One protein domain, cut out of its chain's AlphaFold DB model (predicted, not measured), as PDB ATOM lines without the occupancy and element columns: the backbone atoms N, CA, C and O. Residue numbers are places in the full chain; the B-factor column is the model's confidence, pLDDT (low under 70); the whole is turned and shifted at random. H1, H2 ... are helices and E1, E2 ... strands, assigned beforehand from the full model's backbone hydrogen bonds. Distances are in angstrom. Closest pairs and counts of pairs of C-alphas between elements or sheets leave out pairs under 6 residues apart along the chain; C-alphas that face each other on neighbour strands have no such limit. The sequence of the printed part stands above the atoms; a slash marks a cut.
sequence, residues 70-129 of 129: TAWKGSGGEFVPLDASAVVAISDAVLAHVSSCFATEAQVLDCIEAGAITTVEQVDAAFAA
ATOM      1  N   THR A  70     184.717 241.939 218.006       94.19
ATOM      2  CA  THR A  70     183.508 242.354 218.721       94.19
ATOM      3  C   THR A  70     183.437 243.876 218.753       94.19
ATOM      4  O   THR A  70     184.454 244.538 218.593       94.19
ATOM      5  N   ALA A  71     182.250 244.457 218.918       96.69
ATOM      6  CA  ALA A  71     182.083 245.906 218.979       96.69
ATOM      7  C   ALA A  71     181.618 246.313 220.378       96.69
ATOM      8  O   ALA A  71     180.540 245.905 220.816       96.69
ATOM      9  N   TRP A  72     182.427 247.095 221.089       95.94
ATOM     10  CA  TRP A  72     182.130 247.543 222.453       95.94
ATOM     11  C   TRP A  72     181.757 249.018 222.460       95.94
ATOM     12  O   TRP A  72     182.318 249.810 221.709       95.94
ATOM     13  N   LYS A  73     180.790 249.398 223.299       95.81
ATOM     14  CA  LYS A  73     180.346 250.790 223.388       95.81
ATOM     15  C   LYS A  73     181.342 251.603 224.219       95.81
ATOM     16  O   LYS A  73     181.529 251.314 225.399       95.81
ATOM     17  N   GLY A  74     181.959 252.604 223.602       91.12
ATOM     18  CA  GLY A  74     182.831 253.574 224.253       91.12
ATOM     19  C   GLY A  74     182.051 254.580 225.100       91.12
ATOM     20  O   GLY A  74     180.820 254.672 225.038       91.12
ATOM     21  N   SER A  75     182.774 255.362 225.902       91.75
ATOM     22  CA  SER A  75     182.192 256.367 226.802       91.75
ATOM     23  C   SER A  75     181.491 257.515 226.063       91.75
ATOM     24  O   SER A  75     180.569 258.109 226.618       91.75
ATOM     25  N   GLY A  76     181.864 257.791 224.808       92.81
ATOM     26  CA  GLY A  76     181.173 258.743 223.928       92.81
ATOM     27  C   GLY A  76     179.896 258.187 223.282       92.81
ATOM     28  O   GLY A  76     179.145 258.923 222.643       92.81
ATOM     29  N   GLY A  77     179.602 256.901 223.491       93.38
ATOM     30  CA  GLY A  77     178.426 256.218 222.968       93.38
ATOM     31  C   GLY A  77     178.613 255.559 221.600       93.38
ATOM     32  O   GLY A  77     177.708 254.842 221.163       93.38
ATOM     33  N   GLU A  78     179.759 255.747 220.948       95.94
ATOM     34  CA  GLU A  78     180.173 255.028 219.744       95.94
ATOM     35  C   GLU A  78     180.461 253.548 220.023       95.94
ATOM     36  O   GLU A  78     180.854 253.174 221.123       95.94
ATOM     37  N   PHE A  79     180.292 252.691 219.016       96.69
ATOM     38  CA  PHE A  79     180.757 251.305 219.076       96.69
ATOM     39  C   PHE A  79     182.145 251.202 218.440       96.69
ATOM     40  O   PHE A  79     182.318 251.536 217.268       96.69
ATOM     41  N   VAL A  80     183.117 250.718 219.206       95.31
ATOM     42  CA  VAL A  80     184.510 250.531 218.796       95.31
ATOM     43  C   VAL A  80     184.736 249.053 218.473       95.31
ATOM     44  O   VAL A  80     184.494 248.210 219.342       95.31
ATOM     45  N   PRO A  81     185.171 248.701 217.248       96.06
ATOM     46  CA  PRO A  81     185.548 247.333 216.926       96.06
ATOM     47  C   PRO A  81     186.866 246.973 217.619       96.06
ATOM     48  O   PRO A  81     187.846 247.711 217.537       96.06
ATOM     49  N   LEU A  82     186.885 245.821 218.277       95.31
ATOM     50  CA  LEU A  82     188.020 245.260 218.994       95.31
ATOM     51  C   LEU A  82     188.256 243.844 218.484       95.31
ATOM     52  O   LEU A  82     187.335 243.020 218.484       95.31
ATOM     53  N   ASP A  83     189.476 243.556 218.049       95.12
ATOM     54  CA  ASP A  83     189.903 242.175 217.863       95.12
ATOM     55  C   ASP A  83     190.206 241.514 219.218       95.12
ATOM     56  O   ASP A  83     190.227 242.167 220.266       95.12
ATOM     57  N   ALA A  84     190.421 240.201 219.216       92.00
ATOM     58  CA  ALA A  84     190.699 239.481 220.452       92.00
ATOM     59  C   ALA A  84     191.971 239.969 221.163       92.00
ATOM     60  O   ALA A  84     192.013 239.958 222.389       92.00
ATOM     61  N   SER A  85     192.989 240.427 220.423       91.44
ATOM     62  CA  SER A  85     194.225 240.942 221.024       91.44
ATOM     63  C   SER A  85     193.967 242.224 221.815       91.44
ATOM     64  O   SER A  85     194.459 242.373 222.933       91.44
ATOM     65  N   ALA A  86     193.113 243.105 221.288       94.31
ATOM     66  CA  ALA A  86     192.678 244.308 221.977       94.31
ATOM     67  C   ALA A  86     191.830 243.974 223.213       94.31
ATOM     68  O   ALA A  86     192.001 244.601 224.256       94.31
ATOM     69  N   VAL A  87     190.957 242.962 223.138       93.25
ATOM     70  CA  VAL A  87     190.178 242.503 224.302       93.25
ATOM     71  C   VAL A  87     191.085 241.936 225.399       93.25
ATOM     72  O   VAL A  87     190.899 242.278 226.567       93.25
ATOM     73  N   VAL A  88     192.094 241.133 225.046       91.81
ATOM     74  CA  VAL A  88     193.087 240.611 226.004       91.81
ATOM     75  C   VAL A  88     193.874 241.752 226.645       91.81
ATOM     76  O   VAL A  88     193.972 241.804 227.866       91.81
ATOM     77  N   ALA A  89     194.345 242.726 225.861       94.25
ATOM     78  CA  ALA A  89     195.061 243.882 226.398       94.25
ATOM     79  C   ALA A  89     194.208 244.698 227.388       94.25
ATOM     80  O   ALA A  89     194.715 245.173 228.404       94.25
ATOM     81  N   ILE A  90     192.904 244.841 227.123       93.94
ATOM     82  CA  ILE A  90     191.966 245.474 228.062       93.94
ATOM     83  C   ILE A  90     191.826 244.630 229.335       93.94
ATOM     84  O   ILE A  90     191.867 245.186 230.431       93.94
ATOM     85  N   SER A  91     191.688 243.308 229.210       94.06
ATOM     86  CA  SER A  91     191.625 242.393 230.359       94.06
ATOM     87  C   SER A  91     192.867 242.511 231.245       94.06
ATOM     88  O   SER A  91     192.741 242.658 232.460       94.06
ATOM     89  N   ASP A  92     194.057 242.516 230.645       94.88
ATOM     90  CA  ASP A  92     195.327 242.651 231.360       94.88
ATOM     91  C   ASP A  92     195.436 244.006 232.071       94.88
ATOM     92  O   ASP A  92     195.847 244.067 233.230       94.88
ATOM     93  N   ALA A  93     195.010 245.094 231.419       97.06
ATOM     94  CA  ALA A  93     194.997 246.425 232.022       97.06
ATOM     95  C   ALA A  93     194.038 246.512 233.222       97.06
ATOM     96  O   ALA A  93     194.395 247.076 234.259       97.06
ATOM     97  N   VAL A  94     192.841 245.924 233.114       96.75
ATOM     98  CA  VAL A  94     191.875 245.852 234.223       96.75
ATOM     99  C   VAL A  94     192.441 245.022 235.373       96.75
ATOM    100  O   VAL A  94     192.374 245.456 236.524       96.75
ATOM    101  N   LEU A  95     193.039 243.865 235.084       97.06
ATOM    102  CA  LEU A  95     193.652 243.012 236.100       97.06
ATOM    103  C   LEU A  95     194.803 243.727 236.818       97.06
ATOM    104  O   LEU A  95     194.878 243.683 238.046       97.06
ATOM    105  N   ALA A  96     195.668 244.417 236.073       95.88
ATOM    106  CA  ALA A  96     196.762 245.201 236.636       95.88
ATOM    107  C   ALA A  96     196.244 246.316 237.552       95.88
ATOM    108  O   ALA A  96     196.746 246.473 238.665       95.88
ATOM    109  N   HIS A  97     195.204 247.043 237.129       95.69
ATOM    110  CA  HIS A  97     194.577 248.072 237.956       95.69
ATOM    111  C   HIS A  97     193.998 247.486 239.252       95.69
ATOM    112  O   HIS A  97     194.325 247.957 240.338       95.69
ATOM    113  N   VAL A  98     193.221 246.403 239.173       96.62
ATOM    114  CA  VAL A  98     192.668 245.730 240.363       96.62
ATOM    115  C   VAL A  98     193.781 245.255 241.300       96.62
ATOM    116  O   VAL A  98     193.707 245.473 242.508       96.62
ATOM    117  N   SER A  99     194.839 244.654 240.752       96.69
ATOM    118  CA  SER A  99     196.002 244.234 241.536       96.69
ATOM    119  C   SER A  99     196.688 245.413 242.225       96.69
ATOM    120  O   SER A  99     197.123 245.267 243.365       96.69
ATOM    121  N   SER A 100     196.787 246.569 241.561       95.69
ATOM    122  CA  SER A 100     197.363 247.775 242.161       95.69
ATOM    123  C   SER A 100     196.520 248.293 243.326       95.69
ATOM    124  O   SER A 100     197.084 248.610 244.367       95.69
ATOM    125  N   CYS A 101     195.187 248.260 243.222       95.88
ATOM    126  CA  CYS A 101     194.298 248.674 244.309       95.88
ATOM    127  C   CYS A 101     194.511 247.837 245.579       95.88
ATOM    128  O   CYS A 101     194.637 248.404 246.660       95.88
ATOM    129  N   PHE A 102     194.611 246.510 245.453       97.38
ATOM    130  CA  PHE A 102     194.877 245.633 246.602       97.38
ATOM    131  C   PHE A 102     196.278 245.827 247.190       97.38
ATOM    132  O   PHE A 102     196.460 245.740 248.403       97.38
ATOM    133  N   ALA A 103     197.277 246.098 246.348       97.19
ATOM    134  CA  ALA A 103     198.624 246.400 246.823       97.19
ATOM    135  C   ALA A 103     198.657 247.717 247.616       97.19
ATOM    136  O   ALA A 103     199.222 247.760 248.710       97.19
ATOM    137  N   THR A 104     198.005 248.764 247.104       97.31
ATOM    138  CA  THR A 104     197.863 250.050 247.799       97.31
ATOM    139  C   THR A 104     197.079 249.891 249.099       97.31
ATOM    140  O   THR A 104     197.490 250.430 250.121       97.31
ATOM    141  N   GLU A 105     196.000 249.103 249.108       97.56
ATOM    142  CA  GLU A 105     195.235 248.797 250.322       97.56
ATOM    143  C   GLU A 105     196.114 248.159 251.404       97.56
ATOM    144  O   GLU A 105     196.128 248.639 252.537       97.56
ATOM    145  N   ALA A 106     196.890 247.131 251.051       98.19
ATOM    146  CA  ALA A 106     197.804 246.479 251.987       98.19
ATOM    147  C   ALA A 106     198.819 247.473 252.579       98.19
ATOM    148  O   ALA A 106     199.015 247.511 253.792       98.19
ATOM    149  N   GLN A 107     199.401 248.341 251.747       97.56
ATOM    150  CA  GLN A 107     200.326 249.379 252.207       97.56
ATOM    151  C   GLN A 107     199.651 250.399 253.138       97.56
ATOM    152  O   GLN A 107     200.245 250.820 254.133       97.56
ATOM    153  N   VAL A 108     198.433 250.835 252.808       97.94
ATOM    154  CA  VAL A 108     197.675 251.794 253.622       97.94
ATOM    155  C   VAL A 108     197.358 251.199 254.989       97.94
ATOM    156  O   VAL A 108     197.528 251.895 255.991       97.94
ATOM    157  N   LEU A 109     196.963 249.924 255.052       98.19
ATOM    158  CA  LEU A 109     196.727 249.215 256.312       98.19
ATOM    159  C   LEU A 109     197.981 249.201 257.193       98.19
ATOM    160  O   LEU A 109     197.915 249.661 258.334       98.19
ATOM    161  N   ASP A 110     199.132 248.800 256.646       98.38
ATOM    162  CA  ASP A 110     200.411 248.812 257.370       98.38
ATOM    163  C   ASP A 110     200.756 250.221 257.891       98.38
ATOM    164  O   ASP A 110     201.236 250.402 259.014       98.38
ATOM    165  N   CYS A 111     200.482 251.257 257.092       97.88
ATOM    166  CA  CYS A 111     200.730 252.649 257.460       97.88
ATOM    167  C   CYS A 111     199.778 253.163 258.553       97.88
ATOM    168  O   CYS A 111     200.193 253.990 259.370       97.88
ATOM    169  N   ILE A 112     198.527 252.700 258.592       98.00
ATOM    170  CA  ILE A 112     197.575 253.014 259.668       98.00
ATOM    171  C   ILE A 112     198.023 252.350 260.971       98.00
ATOM    172  O   ILE A 112     198.081 253.014 262.006       98.00
ATOM    173  N   GLU A 113     198.398 251.072 260.927       98.19
ATOM    174  CA  GLU A 113     198.889 250.338 262.101       98.19
ATOM    175  C   GLU A 113     200.167 250.963 262.678       98.19
ATOM    176  O   GLU A 113     200.324 251.062 263.896       98.19
ATOM    177  N   ALA A 114     201.049 251.463 261.810       97.69
ATOM    178  CA  ALA A 114     202.246 252.203 262.204       97.69
ATOM    179  C   ALA A 114     201.967 253.643 262.691       97.69
ATOM    180  O   ALA A 114     202.891 254.321 263.148       97.69
ATOM    181  N   GLY A 115     200.729 254.137 262.581       97.62
ATOM    182  CA  GLY A 115     200.347 255.511 262.922       97.62
ATOM    183  C   GLY A 115     200.851 256.577 261.940       97.62
ATOM    184  O   GLY A 115     200.843 257.762 262.270       97.62
ATOM    185  N   ALA A 116     201.309 256.179 260.750       97.25
ATOM    186  CA  ALA A 116     201.764 257.082 259.692       97.25
ATOM    187  C   ALA A 116     200.593 257.691 258.899       97.25
ATOM    188  O   ALA A 116     200.662 258.853 258.496       97.25
ATOM    189  N   ILE A 117     199.512 256.926 258.710       97.81
ATOM    190  CA  ILE A 117     198.225 257.411 258.194       97.81
ATOM    191  C   ILE A 117     197.247 257.512 259.364       97.81
ATOM    192  O   ILE A 117     197.040 256.558 260.107       97.81
ATOM    193  N   THR A 118     196.645 258.685 259.529       97.88
ATOM    194  CA  THR A 118     195.749 259.014 260.650       97.88
ATOM    195  C   THR A 118     194.470 259.726 260.214       97.88
ATOM    196  O   THR A 118     193.577 259.921 261.040       97.88
ATOM    197  N   THR A 119     194.349 260.102 258.937       98.06
ATOM    198  CA  THR A 119     193.165 260.787 258.398       98.06
ATOM    199  C   THR A 119     192.687 260.160 257.090       98.06
ATOM    200  O   THR A 119     193.444 259.481 256.395       98.06
ATOM    201  N   VAL A 120     191.419 260.399 256.743       97.00
ATOM    202  CA  VAL A 120     190.813 259.898 255.496       97.00
ATOM    203  C   VAL A 120     191.460 260.552 254.277       97.00
ATOM    204  O   VAL A 120     191.718 259.880 253.289       97.00
ATOM    205  N   GLU A 121     191.839 261.825 254.368       97.50
ATOM    206  CA  GLU A 121     192.505 262.542 253.276       97.50
ATOM    207  C   GLU A 121     193.867 261.925 252.925       97.50
ATOM    208  O   GLU A 121     194.285 261.956 251.771       97.50
ATOM    209  N   GLN A 122     194.567 261.346 253.908       97.12
ATOM    210  CA  GLN A 122     195.822 260.624 253.679       97.12
ATOM    211  C   GLN A 122     195.591 259.266 253.007       97.12
ATOM    212  O   GLN A 122     196.421 258.841 252.204       97.12
ATOM    213  N   VAL A 123     194.465 258.608 253.299       95.75
ATOM    214  CA  VAL A 123     194.033 257.397 252.585       95.75
ATOM    215  C   VAL A 123     193.696 257.742 251.135       95.75
ATOM    216  O   VAL A 123     194.244 257.127 250.226       95.75
ATOM    217  N   ASP A 124     192.877 258.770 250.905       96.44
ATOM    218  CA  ASP A 124     192.503 259.211 249.556       96.44
ATOM    219  C   ASP A 124     193.736 259.595 248.727       96.44
ATOM    220  O   ASP A 124     193.852 259.220 247.560       96.44
ATOM    221  N   ALA A 125     194.702 260.288 249.341       95.19
ATOM    222  CA  ALA A 125     195.960 260.637 248.690       95.19
ATOM    223  C   ALA A 125     196.787 259.407 248.276       95.19
ATOM    224  O   ALA A 125     197.464 259.458 247.251       95.19
ATOM    225  N   ALA A 126     196.730 258.307 249.034       93.88
ATOM    226  CA  ALA A 126     197.437 257.073 248.698       93.88
ATOM    227  C   ALA A 126     196.819 256.347 247.491       93.88
ATOM    228  O   ALA A 126     197.552 255.753 246.706       93.88
ATOM    229  N   PHE A 127     195.496 256.424 247.312       92.56
ATOM    230  CA  PHE A 127     194.785 255.826 246.171       92.56
ATOM    231  C   PHE A 127     194.721 256.726 244.928       92.56
ATOM    232  O   PHE A 127     194.318 256.266 243.861       92.56
ATOM    233  N   ALA A 128     195.095 258.001 245.049       90.19
ATOM    234  CA  ALA A 128     195.147 258.943 243.932       90.19
ATOM    235  C   ALA A 128     196.477 258.916 243.146       90.19
ATOM    236  O   ALA A 128     196.577 259.601 242.125       90.19
ATOM    237  N   ALA A 129     197.484 258.185 243.639       64.00
ATOM    238  CA  ALA A 129     198.812 258.031 243.035       64.00
ATOM    239  C   ALA A 129     198.870 256.840 242.067       64.00
ATOM    240  O   ALA A 129     199.560 256.981 241.031       64.00
TER     241      ALA A 129
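What this domain is: This is residues 70 to 129 of the 129 residues of the protein "DUF4376 domain-containing protein" of Brucella cytisi (UniProt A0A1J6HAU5). One long helix, H1, makes the length of this model; a small two-stranded hairpin, E1 and E2, sits at the end where H1 begins, and at the other end the chain folds back so that the short helix H2 packs on residues 101 to 108 of H1. Between these two end pieces, residues 91 to 99 of H1 stand free. The printed part has 60 residues, with two named strands followed by two named helices in the order E1, E2, H1, H2, and the sheet, of order E1 - E2, is antiparallel. The class is mostly helix. The whole is extended, a rod with a radius of gyration of the C-alphas of 17.3 A and spans of 49 by 22 by 11 A.

How they stand to each other: The sheet is formed by E1, residues 70 to 73, and E2, residues 79 to 83, a hairpin of antiparallel strands whose directions stand at 145 degrees. The C-alphas of Ala 71 and Pro 81 face each other at 4.3 A. Across the pair, N 72 and O 80 are within hydrogen-bond range at 2.9 A, and so are N 82 and O 70 at 2.8 A. H1, residues 84 to 113, follows E2 with no residue between them, a tight link. The closest C-alphas of E1 and H1 are those of Thr 70 and Ala 84, 7.9 A apart. H2, residues 120 to 127, touches H1 with residues 101 to 108 of H1 alone, and the closest C-alphas are those of Thr 104 and Phe 127, 6.7 A apart. The two helices run opposite ways at a tilt of 37 degrees, only just steep, and form a helical hairpin. H2 is apart from both E1 and E2. In H1 and H2 every O i to N i+4 pair is within hydrogen-bond range.

Where its parts are: E1 begins at C-alpha 70, at (183.508, 242.354, 218.721), and spans 10.1 A from first to last C-alpha. E2 spans 13.0 A. H1 runs 43.8 A, from C-alpha 84 at (190.699, 239.481, 220.452) to C-alpha 113 at (198.889, 250.338, 262.101). H2 spans 10.9 A and ends at C-alpha 127, at (194.785, 255.826, 246.171).

The domain as a whole: The two C-alphas farthest apart are those of Thr 70 and Gly 115, at 49.1 A. The printed part has no cut and ends at residue 129, the chain's last residue. The link from E1 to E2 is tight, with 5 residues, the link from H1 to H2 is short, with 6 residues, and no link is long. The mean pLDDT of the printed part is 95.2, and residue 129 is the one printed residue under 70.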